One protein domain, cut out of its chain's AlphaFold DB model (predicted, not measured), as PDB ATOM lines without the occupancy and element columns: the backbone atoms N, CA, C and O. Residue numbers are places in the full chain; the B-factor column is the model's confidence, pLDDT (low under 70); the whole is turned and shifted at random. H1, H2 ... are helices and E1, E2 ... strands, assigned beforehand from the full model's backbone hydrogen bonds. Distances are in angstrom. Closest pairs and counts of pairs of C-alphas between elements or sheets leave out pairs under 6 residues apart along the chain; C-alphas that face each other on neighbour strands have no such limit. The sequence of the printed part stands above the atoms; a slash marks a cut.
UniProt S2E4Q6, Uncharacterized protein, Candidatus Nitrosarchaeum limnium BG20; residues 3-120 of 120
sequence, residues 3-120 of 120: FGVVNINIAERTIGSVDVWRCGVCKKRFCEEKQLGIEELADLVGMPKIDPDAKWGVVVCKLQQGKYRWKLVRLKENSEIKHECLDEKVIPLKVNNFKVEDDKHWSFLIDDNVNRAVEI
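What this domain is: This is residues 3 to 120 of the 120 residues of an uncharacterized protein of Candidatus Nitrosarchaeum limnium BG20 (UniProt S2E4Q6). Two strongly twisted sheets, E3 E2 E1 E10 and E5 E4 E9, lie face to face as a sandwich, and a smaller third sheet, E6 E7 E8, lies on the far side of E5 E4 E9 from the first sheet, where it meets E5 and E9. The short helix H1 sits at one end of the sandwich, and a long loop, residues 36 to 53, carries the chain from E3 to E4. The printed part has 118 residues with ten named strands and one named helix, in the order E1 E2 E3 E4 H1 E5 E6 E7 E8 E9 E10; the class is mostly strand. The first sheet is mixed and the other two are antiparallel. The whole is compact, with a radius of gyration of the C-alphas of 13.7 A and spans of 42 by 33 by 25 A.

Where its parts are: E1, residues 3 to 10, begins at C-alpha 3 (262.512, 194.638, 241.521) and is 23.7 A long. E2, residues 13 to 22, is the longest strand at 26.8 A and bends by 53 degrees at residue 16. E3, residues 29 to 35, measures 19.5 A. E4, residues 54 to 61, begins at C-alpha 54 (265.128, 198.711, 223.585) and measures 20.6 A. H1, residues 66 to 69, is 5.6 A long, and E5, residues 70 to 76, follows at once with 17.9 A. E6, residues 79 to 84, spans 16.5 A; E7, residues 90 to 96, spans 19.3 A; E8, residues 99 to 101, spans 6.3 A. E9, residues 105 to 109, is 13.9 A long. E10, residues 116 to 119, is 9.9 A long and ends at C-alpha 119 (255.891, 178.043, 230.722).

How they stand to each other: E1, E2 and E3 form a meander, each strand the antiparallel neighbour of the one before. In the hairpin of E1 and E2, N 6 and O 18 are 2.9 A apart, within hydrogen-bond range; in the hairpin of E2 and E3, N 19 and O 32 are 2.9 A apart. E10 is the parallel neighbour of E1 at 22 degrees, with N 118 and O 7 2.8 A apart. The sheet E3 E2 E1 E10 and the sheet E5 E4 E9 make a sandwich, two sheets face to face; the parts that face each other are 10.2 A centre to centre and their best planes 7 degrees apart. Between these sheets the closest C-alphas of E3 and E5 are those of Glu 33 and Leu 72, 6.1 A apart. H1 is on the first sheet at a height of 7.1 A and only just over E2, on which 3 of its 4 C-alphas fall; it only grazes the sheet E5 E4 E9, with residues 68 to 69. H1 is too short for an O i to N i+4 pair; its one O i to N i+3 pair is within range. E4 is antiparallel to E5, with N 57 and O 73 3.0 A apart, and to E9, with N 60 and O 106 2.8 A apart. E6, E7 and E8 form a second meander: N 81 and O 93 are 2.9 A apart, as are N 99 and O 96. The closest C-alphas of E8 and E9 are those of Val 100 and Trp 106, 5.6 A apart. E1 and E9 are apart, and so are E3 and E10.

The domain as a whole: The C-alphas farthest apart are those of Val 25 and Asp 87, at 42.1 A. The printed part has no cut and ends at the chain's last residue, Ile 120. The link from E3 to E4, with 18 residues, is long. Mean pLDDT of the printed part is 91.0, and residues 37 to 45 are under 70.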
ATOM      1  N   PHE A   3     263.855 194.262 241.974       95.69
ATOM      2  CA  PHE A   3     262.512 194.638 241.521       95.69
ATOM      3  C   PHE A   3     261.577 193.432 241.413       95.69
ATOM      4  O   PHE A   3     260.389 193.568 241.696       95.69
ATOM      5  N   GLY A   4     262.104 192.271 241.032       96.75
ATOM      6  CA  GLY A   4     261.341 191.035 240.934       96.75
ATOM      7  C   GLY A   4     262.072 189.985 240.111       96.75
ATOM      8  O   GLY A   4     263.234 190.170 239.754       96.75
ATOM      9  N   VAL A   5     261.362 188.915 239.782       97.06
ATOM     10  CA  VAL A   5     261.890 187.785 239.009       97.06
ATOM     11  C   VAL A   5     260.860 187.287 238.007       97.06
ATOM     12  O   VAL A   5     259.662 187.354 238.267       97.06
ATOM     13  N   VAL A   6     261.319 186.781 236.866       98.19
ATOM     14  CA  VAL A   6     260.508 185.965 235.956       98.19
ATOM     15  C   VAL A   6     261.050 184.546 235.991       98.19
ATOM     16  O   VAL A   6     262.196 184.326 235.606       98.19
ATOM     17  N   ASN A   7     260.254 183.589 236.460       97.38
ATOM     18  CA  ASN A   7     260.647 182.179 236.444       97.38
ATOM     19  C   ASN A   7     260.331 181.574 235.080       97.38
ATOM     20  O   ASN A   7     259.274 181.850 234.512       97.38
ATOM     21  N   ILE A   8     261.229 180.744 234.568       97.19
ATOM     22  CA  ILE A   8     261.062 180.068 233.284       97.19
ATOM     23  C   ILE A   8     260.964 178.578 233.549       97.19
ATOM     24  O   ILE A   8     261.865 177.976 234.143       97.19
ATOM     25  N   ASN A   9     259.853 178.001 233.109       96.31
ATOM     26  CA  ASN A   9     259.480 176.636 233.420       96.31
ATOM     27  C   ASN A   9     259.377 175.770 232.161       96.31
ATOM     28  O   ASN A   9     258.974 176.240 231.100       96.31
ATOM     29  N   ILE A  10     259.727 174.493 232.320       94.75
ATOM     30  CA  ILE A  10     259.429 173.417 231.374       94.75
ATOM     31  C   ILE A  10     258.825 172.258 232.163       94.75
ATOM     32  O   ILE A  10     259.446 171.755 233.102       94.75
ATOM     33  N   ALA A  11     257.640 171.811 231.751       94.12
ATOM     34  CA  ALA A  11     256.854 170.787 232.427       94.12
ATOM     35  C   ALA A  11     256.695 171.092 233.926       94.12
ATOM     36  O   ALA A  11     257.014 170.257 234.776       94.12
ATOM     37  N   GLU A  12     256.270 172.323 234.238       94.44
ATOM     38  CA  GLU A  12     256.049 172.836 235.604       94.44
ATOM     39  C   GLU A  12     257.316 172.935 236.478       94.44
ATOM     40  O   GLU A  12     257.248 173.330 237.644       94.44
ATOM     41  N   ARG A  13     258.496 172.617 235.933       93.31
ATOM     42  CA  ARG A  13     259.777 172.730 236.635       93.31
ATOM     43  C   ARG A  13     260.515 173.977 236.197       93.31
ATOM     44  O   ARG A  13     260.747 174.174 235.009       93.31
ATOM     45  N   THR A  14     260.966 174.768 237.162       94.62
ATOM     46  CA  THR A  14     261.837 175.915 236.897       94.62
ATOM     47  C   THR A  14     263.197 175.447 236.394       94.62
ATOM     48  O   THR A  14     263.914 174.729 237.088       94.62
ATOM     49  N   ILE A  15     263.549 175.872 235.183       94.19
ATOM     50  CA  ILE A  15     264.846 175.605 234.542       94.19
ATOM     51  C   ILE A  15     265.787 176.814 234.607       94.19
ATOM     52  O   ILE A  15     266.985 176.703 234.351       94.19
ATOM     53  N   GLY A  16     265.250 177.978 234.957       94.75
ATOM     54  CA  GLY A  16     266.001 179.205 235.141       94.75
ATOM     55  C   GLY A  16     265.086 180.372 235.472       94.75
ATOM     56  O   GLY A  16     263.866 180.226 235.577       94.75
ATOM     57  N   SER A  17     265.683 181.538 235.640       95.12
ATOM     58  CA  SER A  17     264.968 182.767 235.925       95.12
ATOM     59  C   SER A  17     265.656 183.973 235.301       95.12
ATOM     60  O   SER A  17     266.825 183.934 234.911       95.12
ATOM     61  N   VAL A  18     264.906 185.063 235.202       95.31
ATOM     62  CA  VAL A  18     265.437 186.384 234.887       95.31
ATOM     63  C   VAL A  18     265.215 187.283 236.091       95.31
ATOM     64  O   VAL A  18     264.074 187.622 236.416       95.31
ATOM     65  N   ASP A  19     266.304 187.673 236.747       94.69
ATOM     66  CA  ASP A  19     266.266 188.635 237.842       94.69
ATOM     67  C   ASP A  19     266.132 190.047 237.281       94.69
ATOM     68  O   ASP A  19     266.875 190.459 236.388       94.69
ATOM     69  N   VAL A  20     265.193 190.812 237.833       95.44
ATOM     70  CA  VAL A  20     264.909 192.182 237.415       95.44
ATOM     71  C   VAL A  20     265.354 193.142 238.504       95.44
ATOM     72  O   VAL A  20     264.902 193.099 239.650       95.44
ATOM     73  N   TRP A  21     266.201 194.085 238.120       94.38
ATOM     74  CA  TRP A  21     266.698 195.158 238.966       94.38
ATOM     75  C   TRP A  21     266.169 196.497 238.471       94.38
ATOM     76  O   TRP A  21     266.065 196.738 237.271       94.38
ATOM     77  N   ARG A  22     265.890 197.420 239.392       92.69
ATOM     78  CA  ARG A  22     265.487 198.795 239.070       92.69
ATOM     79  C   ARG A  22     266.442 199.799 239.700       92.69
ATOM     80  O   ARG A  22     266.715 199.744 240.903       92.69
ATOM     81  N   CYS A  23     266.934 200.753 238.913       91.06
ATOM     82  CA  CYS A  23     267.696 201.874 239.461       91.06
ATOM     83  C   CYS A  23     266.783 202.748 240.332       91.06
ATOM     84  O   CYS A  23     265.728 203.195 239.882       91.06
ATOM     85  N   GLY A  24     267.198 203.039 241.569       89.19
ATOM     86  CA  GLY A  24     266.441 203.918 242.466       89.19
ATOM     87  C   GLY A  24     266.340 205.360 241.956       89.19
ATOM     88  O   GLY A  24     265.329 206.014 242.204       89.19
ATOM     89  N   VAL A  25     267.344 205.809 241.193       92.19
ATOM     90  CA  VAL A  25     267.473 207.181 240.683       92.19
ATOM     91  C   VAL A  25     266.768 207.332 239.334       92.19
ATOM     92  O   VAL A  25     265.725 207.968 239.254       92.19
ATOM     93  N   CYS A  26     267.274 206.691 238.276       90.12
ATOM     94  CA  CYS A  26     266.751 206.875 236.915       90.12
ATOM     95  C   CYS A  26     265.584 205.945 236.552       90.12
ATOM     96  O   CYS A  26     265.089 205.994 235.431       90.12
ATOM     97  N   LYS A  27     265.171 205.059 237.468       89.69
ATOM     98  CA  LYS A  27     264.061 204.101 237.310       89.69
ATOM     99  C   LYS A  27     264.198 203.077 236.172       89.69
ATOM    100  O   LYS A  27     263.289 202.260 236.037       89.69
ATOM    101  N   LYS A  28     265.314 203.064 235.431       90.56
ATOM    102  CA  LYS A  28     265.629 202.058 234.401       90.56
ATOM    103  C   LYS A  28     265.684 200.644 234.984       90.56
ATOM    104  O   LYS A  28     266.084 200.471 236.141       90.56
ATOM    105  N   ARG A  29     265.296 199.667 234.160       91.69
ATOM    106  CA  ARG A  29     265.316 198.235 234.473       91.69
ATOM    107  C   ARG A  29     266.548 197.555 233.876       91.69
ATOM    108  O   ARG A  29     266.959 197.876 232.763       91.69
ATOM    109  N   PHE A  30     267.106 196.614 234.620       93.50
ATOM    110  CA  PHE A  30     268.228 195.768 234.222       93.50
ATOM    111  C   PHE A  30     267.812 194.327 234.464       93.50
ATOM    112  O   PHE A  30     267.180 194.056 235.485       93.50
ATOM    113  N   CYS A  31     268.149 193.441 233.538       93.94
ATOM    114  CA  CYS A  31     267.812 192.033 233.647       93.94
ATOM    115  C   CYS A  31     269.083 191.200 233.635       93.94
ATOM    116  O   CYS A  31     270.023 191.514 232.901       93.94
ATOM    117  N   GLU A  32     269.090 190.156 234.448       91.69
ATOM    118  CA  GLU A  32     270.173 189.189 234.530       91.69
ATOM    119  C   GLU A  32     269.601 187.786 234.334       91.69
ATOM    120  O   GLU A  32     268.619 187.408 234.971       91.69
ATOM    121  N   GLU A  33     270.211 187.030 233.428       90.81
ATOM    122  CA  GLU A  33     269.874 185.635 233.164       90.81
ATOM    123  C   GLU A  33     270.477 184.735 234.251       90.81
ATOM    124  O   GLU A  33     271.672 184.811 234.535       90.81
ATOM    125  N   LYS A  34     269.658 183.867 234.849       88.12
ATOM    126  CA  LYS A  34     270.078 182.835 235.804       88.12
ATOM    127  C   LYS A  34     269.613 181.474 235.293       88.12
ATOM    128  O   LYS A  34     268.464 181.085 235.488       88.12
ATOM    129  N   GLN A  35     270.491 180.737 234.624       78.62
ATOM    130  CA  GLN A  35     270.191 179.377 234.176       78.62
ATOM    131  C   GLN A  35     270.618 178.361 235.240       78.62
ATOM    132  O   GLN A  35     271.745 178.398 235.733       78.62
ATOM    133  N   LEU A  36     269.720 177.445 235.616       75.94
ATOM    134  CA  LEU A  36     270.046 176.405 236.590       75.94
ATOM    135  C   LEU A  36     270.848 175.287 235.912       75.94
ATOM    136  O   LEU A  36     270.441 174.735 234.890       75.94
ATOM    137  N   GLY A  37     271.992 174.936 236.502       69.31
ATOM    138  CA  GLY A  37     272.850 173.853 236.017       69.31
ATOM    139  C   GLY A  37     273.668 174.194 234.768       69.31
ATOM    140  O   GLY A  37     274.108 173.275 234.080       69.31
ATOM    141  N   ILE A  38     273.848 175.475 234.433       69.69
ATOM    142  CA  ILE A  38     274.842 175.938 233.450       69.69
ATOM    143  C   ILE A  38     276.051 176.472 234.212       69.69
ATOM    144  O   ILE A  38     275.906 177.311 235.095       69.69
ATOM    145  N   GLU A  39     277.226 175.930 233.894       65.12
ATOM    146  CA  GLU A  39     278.511 176.360 234.464       65.12
ATOM    147  C   GLU A  39     279.203 177.417 233.592       65.12
ATOM    148  O   GLU A  39     280.152 178.064 234.034       65.12
ATOM    149  N   GLU A  40     278.715 177.616 232.364       68.31
ATOM    150  CA  GLU A  40     279.158 178.697 231.491       68.31
ATOM    151  C   GLU A  40     278.830 180.044 232.140       68.31
ATOM    152  O   GLU A  40     277.717 180.299 232.609       68.31
ATOM    153  N   LEU A  41     279.826 180.925 232.168       63.81
ATOM    154  CA  LEU A  41     279.623 182.297 232.601       63.81
ATOM    155  C   LEU A  41     278.761 183.010 231.563       63.81
ATOM    156  O   LEU A  41     279.078 183.004 230.376       63.81
ATOM    157  N   ALA A  42     277.691 183.662 232.014       65.69
ATOM    158  CA  ALA A  42     276.937 184.555 231.151       65.69
ATOM    159  C   ALA A  42     277.862 185.666 230.623       65.69
ATOM    160  O   ALA A  42     278.563 186.311 231.404       65.69
ATOM    161  N   ASP A  43     277.800 185.947 229.318       64.75
ATOM    162  CA  ASP A  43     278.580 187.022 228.676       64.75
ATOM    163  C   ASP A  43     278.355 188.399 229.322       64.75
ATOM    164  O   ASP A  43     279.171 189.315 229.213       64.75
ATOM    165  N   LEU A  44     277.206 188.571 229.979       67.31
ATOM    166  CA  LEU A  44     276.772 189.810 230.603       67.31
ATOM    167  C   LEU A  44     276.521 189.570 232.088       67.31
ATOM    168  O   LEU A  44     275.467 189.072 232.475       67.31
ATOM    169  N   VAL A  45     277.475 189.988 232.917       67.25
ATOM    170  CA  VAL A  45     277.368 189.940 234.380       67.25
ATOM    171  C   VAL A  45     276.991 191.321 234.928       67.25
ATOM    172  O   VAL A  45     277.509 192.352 234.489       67.25
ATOM    173  N   GLY A  46     276.098 191.355 235.920       71.88
ATOM    174  CA  GLY A  46     275.733 192.570 236.652       71.88
ATOM    175  C   GLY A  46     274.519 193.306 236.078       71.88
ATOM    176  O   GLY A  46     273.444 192.736 235.938       71.88
ATOM    177  N   MET A  47     274.658 194.610 235.809       75.88
ATOM    178  CA  MET A  47     273.553 195.488 235.385       75.88
ATOM    179  C   MET A  47     273.790 196.038 233.970       75.88
ATOM    180  O   MET A  47     274.073 197.234 233.811       75.88
ATOM    181  N   PRO A  48     273.707 195.193 232.926       82.94
ATOM    182  CA  PRO A  48     273.965 195.623 231.559       82.94
ATOM    183  C   PRO A  48     272.959 196.693 231.130       82.94
ATOM    184  O   PRO A  48     271.744 196.529 231.248       82.94
ATOM    185  N   LYS A  49     273.468 197.819 230.630       83.94
ATOM    186  CA  LYS A  49     272.624 198.862 230.041       83.94
ATOM    187  C   LYS A  49     272.119 198.386 228.679       83.94
ATOM    188  O   LYS A  49     272.863 197.773 227.918       83.94
ATOM    189  N   ILE A  50     270.872 198.722 228.377       90.69
ATOM    190  CA  ILE A  50     270.290 198.596 227.040       90.69
ATOM    191  C   ILE A  50     269.985 199.984 226.493       90.69
ATOM    192  O   ILE A  50     269.934 200.960 227.257       90.69
ATOM    193  N   ASP A  51     269.790 200.065 225.181       91.19
ATOM    194  CA  ASP A  51     269.412 201.313 224.533       91.19
ATOM    195  C   ASP A  51     268.068 201.832 225.073       91.19
ATOM    196  O   ASP A  51     267.214 201.033 225.468       91.19
ATOM    197  N   PRO A  52     267.855 203.161 225.133       89.25
ATOM    198  CA  PRO A  52     266.620 203.737 225.670       89.25
ATOM    199  C   PRO A  52     265.343 203.293 224.944       89.25
ATOM    200  O   PRO A  52     264.270 203.348 225.537       89.25
ATOM    201  N   ASP A  53     265.465 202.888 223.682       92.38
ATOM    202  CA  ASP A  53     264.386 202.407 222.822       92.38
ATOM    203  C   ASP A  53     264.319 200.873 222.729       92.38
ATOM    204  O   ASP A  53     263.492 200.332 221.997       92.38
ATOM    205  N   ALA A  54     265.160 200.161 223.482       95.44
ATOM    206  CA  ALA A  54     265.128 198.711 223.585       95.44
ATOM    207  C   ALA A  54     264.353 198.251 224.828       95.44
ATOM    208  O   ALA A  54     264.234 198.957 225.833       95.44
ATOM    209  N   LYS A  55     263.867 197.012 224.781       95.94
ATOM    210  CA  LYS A  55     263.248 196.311 225.909       95.94
ATOM    211  C   LYS A  55     263.964 194.999 226.185       95.94
ATOM    212  O   LYS A  55     264.526 194.378 225.284       95.94
ATOM    213  N   TRP A  56     263.907 194.560 227.435       96.31
ATOM    214  CA  TRP A  56     264.308 193.206 227.796       96.31
ATOM    215  C   TRP A  56     263.222 192.214 227.394       96.31
ATOM    216  O   TRP A  56     262.047 192.390 227.733       96.31
ATOM    217  N   GLY A  57     263.629 191.159 226.702       96.69
ATOM    218  CA  GLY A  57     262.759 190.053 226.341       96.69
ATOM    219  C   GLY A  57     263.484 188.726 226.459       96.69
ATOM    220  O   GLY A  57     264.705 188.677 226.574       96.69
ATOM    221  N   VAL A  58     262.717 187.651 226.424       96.81
ATOM    222  CA  VAL A  58     263.235 186.290 226.319       96.81
ATOM    223  C   VAL A  58     262.841 185.753 224.960       96.81
ATOM    224  O   VAL A  58     261.685 185.891 224.560       96.81
ATOM    225  N   VAL A  59     263.798 185.153 224.260       97.19
ATOM    226  CA  VAL A  59     263.547 184.368 223.050       97.19
ATOM    227  C   VAL A  59     263.548 182.905 223.427       97.19
ATOM    228  O   VAL A  59     264.442 182.456 224.138       97.19
ATOM    229  N   VAL A  60     262.548 182.178 222.941       96.56
ATOM    230  CA  VAL A  60     262.387 180.739 223.107       96.56
ATOM    231  C   VAL A  60     262.582 180.076 221.750       96.56
ATOM    232  O   VAL A  60     261.868 180.386 220.796       96.56
ATOM    233  N   CYS A  61     263.532 179.150 221.674       95.62
ATOM    234  CA  CYS A  61     263.868 178.371 220.492       95.62
ATOM    235  C   CYS A  61     263.234 176.980 220.581       95.62
ATOM    236  O   CYS A  61     263.658 176.145 221.376       95.62
ATOM    237  N   LYS A  62     262.246 176.684 219.728       93.69
ATOM    238  CA  LYS A  62     261.557 175.377 219.713       93.69
ATOM    239  C   LYS A  62     262.462 174.220 219.265       93.69
ATOM    240  O   LYS A  62     262.077 173.065 219.418       93.69
ATOM    241  N   LEU A  63     263.622 174.520 218.674       93.00
ATOM    242  CA  LEU A  63     264.588 173.518 218.212       93.00
ATOM    243  C   LEU A  63     265.534 173.037 219.320       93.00
ATOM    244  O   LEU A  63     266.090 171.950 219.202       93.00
ATOM    245  N   GLN A  64     265.725 173.830 220.375       91.31
ATOM    246  CA  GLN A  64     266.602 173.500 221.497       91.31
ATOM    247  C   GLN A  64     265.820 172.838 222.642       91.31
ATOM    248  O   GLN A  64     264.592 172.918 222.729       91.31
ATOM    249  N   GLN A  65     266.539 172.160 223.537       88.12
ATOM    250  CA  GLN A  65     265.950 171.419 224.654       88.12
ATOM    251  C   GLN A  65     266.460 171.904 226.012       88.12
ATOM    252  O   GLN A  65     267.568 172.427 226.147       88.12
ATOM    253  N   GLY A  66     265.632 171.687 227.036       87.44
ATOM    254  CA  GLY A  66     265.969 171.971 228.427       87.44
ATOM    255  C   GLY A  66     266.383 173.425 228.656       87.44
ATOM    256  O   GLY A  66     265.768 174.356 228.142       87.44
ATOM    257  N   LYS A  67     267.453 173.603 229.433       84.75
ATOM    258  CA  LYS A  67     268.008 174.902 229.838       84.75
ATOM    259  C   LYS A  67     268.457 175.796 228.669       84.75
ATOM    260  O   LYS A  67     268.393 177.010 228.804       84.75
ATOM    261  N   TYR A  68     268.822 175.210 227.526       88.00
ATOM    262  CA  TYR A  68     269.247 175.947 226.330       88.00
ATOM    263  C   TYR A  68     268.076 176.471 225.490       88.00
ATOM    264  O   TYR A  68     268.293 177.246 224.574       88.00
ATOM    265  N   ARG A  69     266.827 176.082 225.787       92.38
ATOM    266  CA  ARG A  69     265.635 176.440 224.991       92.38
ATOM    267  C   ARG A  69     265.319 177.940 224.978       92.38
ATOM    268  O   ARG A  69     264.448 178.368 224.224       92.38
ATOM    269  N   TRP A  70     265.970 178.744 225.813       94.12
ATOM    270  CA  TRP A  70     265.678 180.164 225.932       94.12
ATOM    271  C   TRP A  70     266.929 181.002 226.183       94.12
ATOM    272  O   TRP A  70     267.922 180.516 226.722       94.12
ATOM    273  N   LYS A  71     266.845 182.287 225.828       93.56
ATOM    274  CA  LYS A  71     267.897 183.272 226.089       93.56
ATOM    275  C   LYS A  71     267.315 184.643 226.414       93.56
ATOM    276  O   LYS A  71     266.340 185.066 225.786       93.56
ATOM    277  N   LEU A  72     267.930 185.354 227.357       94.25
ATOM    278  CA  LEU A  72     267.664 186.768 227.596       94.25
ATOM    279  C   LEU A  72     268.251 187.608 226.452       94.25
ATOM    280  O   LEU A  72     269.432 187.516 226.125       94.25
ATOM    281  N   VAL A  73     267.431 188.474 225.861       94.44
ATOM    282  CA  VAL A  73     267.813 189.311 224.722       94.44
ATOM    283  C   VAL A  73     267.357 190.757 224.897       94.44
ATOM    284  O   VAL A  73     266.514 191.096 225.732       94.44
ATOM    285  N   ARG A  74     267.917 191.625 224.056       94.81
ATOM    286  CA  ARG A  74     267.526 193.030 223.926       94.81
ATOM    287  C   ARG A  74     266.723 193.157 222.641       94.81
ATOM    288  O   ARG A  74     267.247 192.878 221.569       94.81
ATOM    289  N   LEU A  75     265.465 193.549 222.755       95.94
ATOM    290  CA  LEU A  75     264.558 193.700 221.625       95.94
ATOM    291  C   LEU A  75     264.402 195.179 221.309       95.94
ATOM    292  O   LEU A  75     263.984 195.957 222.167       95.94
ATOM    293  N   LYS A  76     264.718 195.554 220.075       95.50
ATOM    294  CA  LYS A  76     264.476 196.887 219.530       95.50
ATOM    295  C   LYS A  76     263.456 196.782 218.405       95.50
ATOM    296  O   LYS A  76     263.423 195.789 217.680       95.50
ATOM    297  N   GLU A  77     262.594 197.779 218.290       93.50
ATOM    298  CA  GLU A  77     261.560 197.794 217.261       93.50
ATOM    299  C   GLU A  77     262.169 197.874 215.852       93.50
ATOM    300  O   GLU A  77     263.153 198.586 215.644       93.50
ATOM    301  N   ASN A  78     261.589 197.130 214.902       93.38
ATOM    302  CA  ASN A  78     262.020 197.058 213.500       93.38
ATOM    303  C   ASN A  78     263.518 196.743 213.339       93.38
ATOM    304  O   ASN A  78     264.216 197.369 212.540       93.38
ATOM    305  N   SER A  79     264.022 195.793 214.132       94.25
ATOM    306  CA  SER A  79     265.441 195.423 214.175       94.25
ATOM    307  C   SER A  79     265.663 193.935 213.901       94.25
ATOM    308  O   SER A  79     264.713 193.166 213.759       94.25
ATOM    309  N   GLU A  80     266.928 193.524 213.841       95.19
ATOM    310  CA  GLU A  80     267.322 192.118 213.837       95.19
ATOM    311  C   GLU A  80     268.236 191.832 215.030       95.19
ATOM    312  O   GLU A  80     269.110 192.635 215.369       95.19
ATOM    313  N   ILE A  81     268.050 190.671 215.653       94.19
ATOM    314  CA  ILE A  81     268.940 190.158 216.696       94.19
ATOM    315  C   ILE A  81     269.686 188.930 216.180       94.19
ATOM    316  O   ILE A  81     269.145 188.133 215.417       94.19
ATOM    317  N   LYS A  82     270.934 188.757 216.619       92.62
ATOM    318  CA  LYS A  82     271.676 187.509 216.416       92.62
ATOM    319  C   LYS A  82     271.285 186.534 217.520       92.62
ATOM    320  O   LYS A  82     271.423 186.868 218.694       92.62
ATOM    321  N   HIS A  83     270.806 185.359 217.142       90.75
ATOM    322  CA  HIS A  83     270.396 184.316 218.069       90.75
ATOM    323  C   HIS A  83     271.154 183.028 217.775       90.75
ATOM    324  O   HIS A  83     271.174 182.563 216.636       90.75
ATOM    325  N   GLU A  84     271.785 182.470 218.800       87.94
ATOM    326  CA  GLU A  84     272.413 181.159 218.731       87.94
ATOM    327  C   GLU A  84     271.347 180.068 218.855       87.94
ATOM    328  O   GLU A  84     270.604 180.015 219.833       87.94
ATOM    329  N   CYS A  85     271.249 179.233 217.826       86.62
ATOM    330  CA  CYS A  85     270.227 178.207 217.682       86.62
ATOM    331  C   CYS A  85     270.842 176.798 217.833       86.62
ATOM    332  O   CYS A  85     271.900 176.624 218.436       86.62
ATOM    333  N   LEU A  86     270.167 175.768 217.312       84.88
ATOM    334  CA  LEU A  86     270.673 174.390 217.298       84.88
ATOM    335  C   LEU A  86     272.073 174.315 216.653       84.88
ATOM    336  O   LEU A  86     272.331 175.001 215.660       84.88
ATOM    337  N   ASP A  87     272.939 173.469 217.214       81.62
ATOM    338  CA  ASP A  87     274.330 173.262 216.784       81.62
ATOM    339  C   ASP A  87     275.172 174.553 216.774       81.62
ATOM    340  O   ASP A  87     275.967 174.774 215.860       81.62
ATOM    341  N   GLU A  88     274.941 175.445 217.750       79.56
ATOM    342  CA  GLU A  88     275.643 176.736 217.911       79.56
ATOM    343  C   GLU A  88     275.501 177.669 216.691       79.56
ATOM    344  O   GLU A  88     276.225 178.654 216.510       79.56
ATOM    345  N   LYS A  89     274.537 177.383 215.806       86.88
ATOM    346  CA  LYS A  89     274.345 178.157 214.586       86.88
ATOM    347  C   LYS A  89     273.717 179.505 214.916       86.88
ATOM    348  O   LYS A  89     272.548 179.585 215.292       86.88
ATOM    349  N   VAL A  90     274.462 180.579 214.673       91.19
ATOM    350  CA  VAL A  90     273.954 181.947 214.817       91.19
ATOM    351  C   VAL A  90     273.088 182.320 213.611       91.19
ATOM    352  O   VAL A  90     273.568 182.364 212.476       91.19
ATOM    353  N   ILE A  91     271.813 182.618 213.857       92.94
ATOM    354  CA  ILE A  91     270.843 183.069 212.852       92.94
ATOM    355  C   ILE A  91     270.326 184.480 213.177       92.94
ATOM    356  O   ILE A  91     270.232 184.845 214.352       92.94
ATOM    357  N   PRO A  92     269.991 185.297 212.164       95.31
ATOM    358  CA  PRO A  92     269.282 186.548 212.384       95.31
ATOM    359  C   PRO A  92     267.796 186.269 212.646       95.31
ATOM    360  O   PRO A  92     267.161 185.524 211.901       95.31
ATOM    361  N   LEU A  93     267.234 186.890 213.682       96.56
ATOM    362  CA  LEU A  93     265.798 186.895 213.961       96.56
ATOM    363  C   LEU A  93     265.261 188.318 213.834       96.56
ATOM    364  O   LEU A  93     265.791 189.242 214.458       96.56
ATOM    365  N   LYS A  94     264.198 188.488 213.045       97.19
ATOM    366  CA  LYS A  94     263.523 189.778 212.877       97.19
ATOM    367  C   LYS A  94     262.681 190.104 214.098       97.19
ATOM    368  O   LYS A  94     262.026 189.228 214.661       97.19
ATOM    369  N   VAL A  95     262.683 191.376 214.477       97.38
ATOM    370  CA  VAL A  95     261.910 191.904 215.596       97.38
ATOM    371  C   VAL A  95     260.959 192.982 215.099       97.38
ATOM    372  O   VAL A  95     261.389 194.032 214.621       97.38
ATOM    373  N   ASN A  96     259.666 192.751 215.294       96.00
ATOM    374  CA  ASN A  96     258.600 193.700 214.998       96.00
ATOM    375  C   ASN A  96     257.711 193.866 216.234       96.00
ATOM    376  O   ASN A  96     257.401 192.887 216.912       96.00
ATOM    377  N   ASN A  97     257.340 195.105 216.573       94.56
ATOM    378  CA  ASN A  97     256.573 195.426 217.784       94.56
ATOM    379  C   ASN A  97     257.124 194.729 219.055       94.56
ATOM    380  O   ASN A  97     256.390 194.121 219.839       94.56
ATOM    381  N   PHE A  98     258.452 194.758 219.221       95.69
ATOM    382  CA  PHE A  98     259.181 194.091 220.310       95.69
ATOM    383  C   PHE A  98     258.908 192.581 220.451       95.69
ATOM    384  O   PHE A  98     258.989 192.035 221.552       95.69
ATOM    385  N   LYS A  99     258.597 191.898 219.348       95.88
ATOM    386  CA  LYS A  99     258.433 190.446 219.286       95.88
ATOM    387  C   LYS A  99     259.257 189.865 218.147       95.88
ATOM    388  O   LYS A  99     259.371 190.480 217.093       95.88
ATOM    389  N   VAL A 100     259.813 188.680 218.368       96.75
ATOM    390  CA  VAL A 100     260.452 187.894 217.314       96.75
ATOM    391  C   VAL A 100     259.391 187.375 216.344       96.75
ATOM    392  O   VAL A 100     258.416 186.759 216.771       96.75
ATOM    393  N   GLU A 101     259.608 187.614 215.052       94.88
ATOM    394  CA  GLU A 101     258.811 187.073 213.948       94.88
ATOM    395  C   GLU A 101     259.563 185.908 213.292       94.88
ATOM    396  O   GLU A 101     260.421 186.113 212.433       94.88
ATOM    397  N   ASP A 102     259.267 184.682 213.725       95.25
ATOM    398  CA  ASP A 102     259.824 183.445 213.172       95.25
ATOM    399  C   ASP A 102     258.901 182.248 213.487       95.25
ATOM    400  O   ASP A 102     258.139 182.274 214.453       95.25
ATOM    401  N   ASP A 103     258.969 181.175 212.698       94.00
ATOM    402  CA  ASP A 103     258.124 179.986 212.904       94.00
ATOM    403  C   ASP A 103     258.617 179.097 214.061       94.00
ATOM    404  O   ASP A 103     257.843 178.422 214.762       94.00
ATOM    405  N   LYS A 104     259.935 179.076 214.270       95.69
ATOM    406  CA  LYS A 104     260.642 178.194 215.207       95.69
ATOM    407  C   LYS A 104     261.024 178.901 216.500       95.69
ATOM    408  O   LYS A 104     261.397 178.228 217.460       95.69
ATOM    409  N   HIS A 105     260.876 180.219 216.547       96.44
ATOM    410  CA  HIS A 105     261.155 181.031 217.717       96.44
ATOM    411  C   HIS A 105     259.933 181.855 218.094       96.44
ATOM    412  O   HIS A 105     259.129 182.243 217.256       96.44
ATOM    413  N   TRP A 106     259.786 182.124 219.378       96.75
ATOM    414  CA  TRP A 106     258.844 183.126 219.857       96.75
ATOM    415  C   TRP A 106     259.485 183.892 221.001       96.75
ATOM    416  O   TRP A 106     260.545 183.515 221.500       96.75
ATOM    417  N   SER A 107     258.873 184.998 221.403       97.75
ATOM    418  CA  SER A 107     259.428 185.826 222.465       97.75
ATOM    419  C   SER A 107     258.359 186.439 223.343       97.75
ATOM    420  O   SER A 107     257.245 186.705 222.885       97.75
ATOM    421  N   PHE A 108     258.739 186.770 224.570       97.88
ATOM    422  CA  PHE A 108     257.925 187.560 225.485       97.88
ATOM    423  C   PHE A 108     258.758 188.648 226.157       97.88
ATOM    424  O   PHE A 108     259.975 188.523 226.308       97.88
ATOM    425  N   LEU A 109     258.098 189.732 226.562       97.81
ATOM    426  CA  LEU A 109     258.742 190.816 227.293       97.81
ATOM    427  C   LEU A 109     258.828 190.481 228.777       97.81
ATOM    428  O   LEU A 109     257.873 189.977 229.374       97.81
ATOM    429  N   ILE A 110     259.963 190.818 229.385       97.69
ATOM    430  CA  ILE A 110     260.170 190.635 230.826       97.69
ATOM    431  C   ILE A 110     259.194 191.493 231.629       97.69
ATOM    432  O   ILE A 110     258.609 191.030 232.605       97.69
ATOM    433  N   ASP A 111     258.974 192.728 231.184       96.19
ATOM    434  CA  ASP A 111     258.139 193.702 231.885       96.19
ATOM    435  C   ASP A 111     256.677 193.263 232.045       96.19
ATOM    436  O   ASP A 111     256.036 193.639 233.027       96.19
ATOM    437  N   ASP A 112     256.181 192.423 231.135       97.81
ATOM    438  CA  ASP A 112     254.812 191.896 231.159       97.81
ATOM    439  C   ASP A 112     254.660 190.693 232.114       97.81
ATOM    440  O   ASP A 112     253.543 190.265 232.425       97.81
ATOM    441  N   ASN A 113     255.783 190.141 232.587       98.25
ATOM    442  CA  ASN A 113     255.852 188.866 233.300       98.25
ATOM    443  C   ASN A 113     256.570 188.943 234.657       98.25
ATOM    444  O   ASN A 113     256.781 187.912 235.293       98.25
ATOM    445  N   VAL A 114     256.925 190.140 235.136       97.88
ATOM    446  CA  VAL A 114     257.581 190.308 236.445       97.88
ATOM    447  C   VAL A 114     256.738 189.682 237.563       97.88
ATOM    448  O   VAL A 114     255.538 189.936 237.670       97.88
ATOM    449  N   ASN A 115     257.395 188.899 238.421       97.94
ATOM    450  CA  ASN A 115     256.826 188.103 239.513       97.94
ATOM    451  C   ASN A 115     255.846 187.013 239.050       97.94
ATOM    452  O   ASN A 115     254.942 186.631 239.793       97.94
ATOM    453  N   ARG A 116     256.020 186.512 237.822       97.62
ATOM    454  CA  ARG A 116     255.264 185.387 237.264       97.62
ATOM    455  C   ARG A 116     256.204 184.278 236.806       97.62
ATOM    456  O   ARG A 116     257.393 184.499 236.576       97.62
ATOM    457  N   ALA A 117     255.641 183.083 236.667       97.31
ATOM    458  CA  ALA A 117     256.267 181.996 235.934       97.31
ATOM    459  C   ALA A 117     255.748 181.990 234.492       97.31
ATOM    460  O   ALA A 117     254.554 182.194 234.265       97.31
ATOM    461  N   VAL A 118     256.645 181.757 233.538       97.88
ATOM    462  CA  VAL A 118     256.332 181.569 232.122       97.88
ATOM    463  C   VAL A 118     256.697 180.138 231.749       97.88
ATOM    464  O   VAL A 118     257.843 179.723 231.913       97.88
ATOM    465  N   GLU A 119     255.710 179.390 231.266       97.06
ATOM    466  CA  GLU A 119     255.891 178.043 230.722       97.06
ATOM    467  C   GLU A 119     256.308 178.142 229.248       97.06
ATOM    468  O   GLU A 119     255.688 178.907 228.498       97.06
ATOM    469  N   ILE A 120     257.357 177.412 228.838       95.00
ATOM    470  CA  ILE A 120     257.967 177.552 227.500       95.00
ATOM    471  C   ILE A 120     258.128 176.267 226.688       95.00
ATOM    472  O   ILE A 120     258.205 175.153 227.244       95.00
TER     473      ILE A 120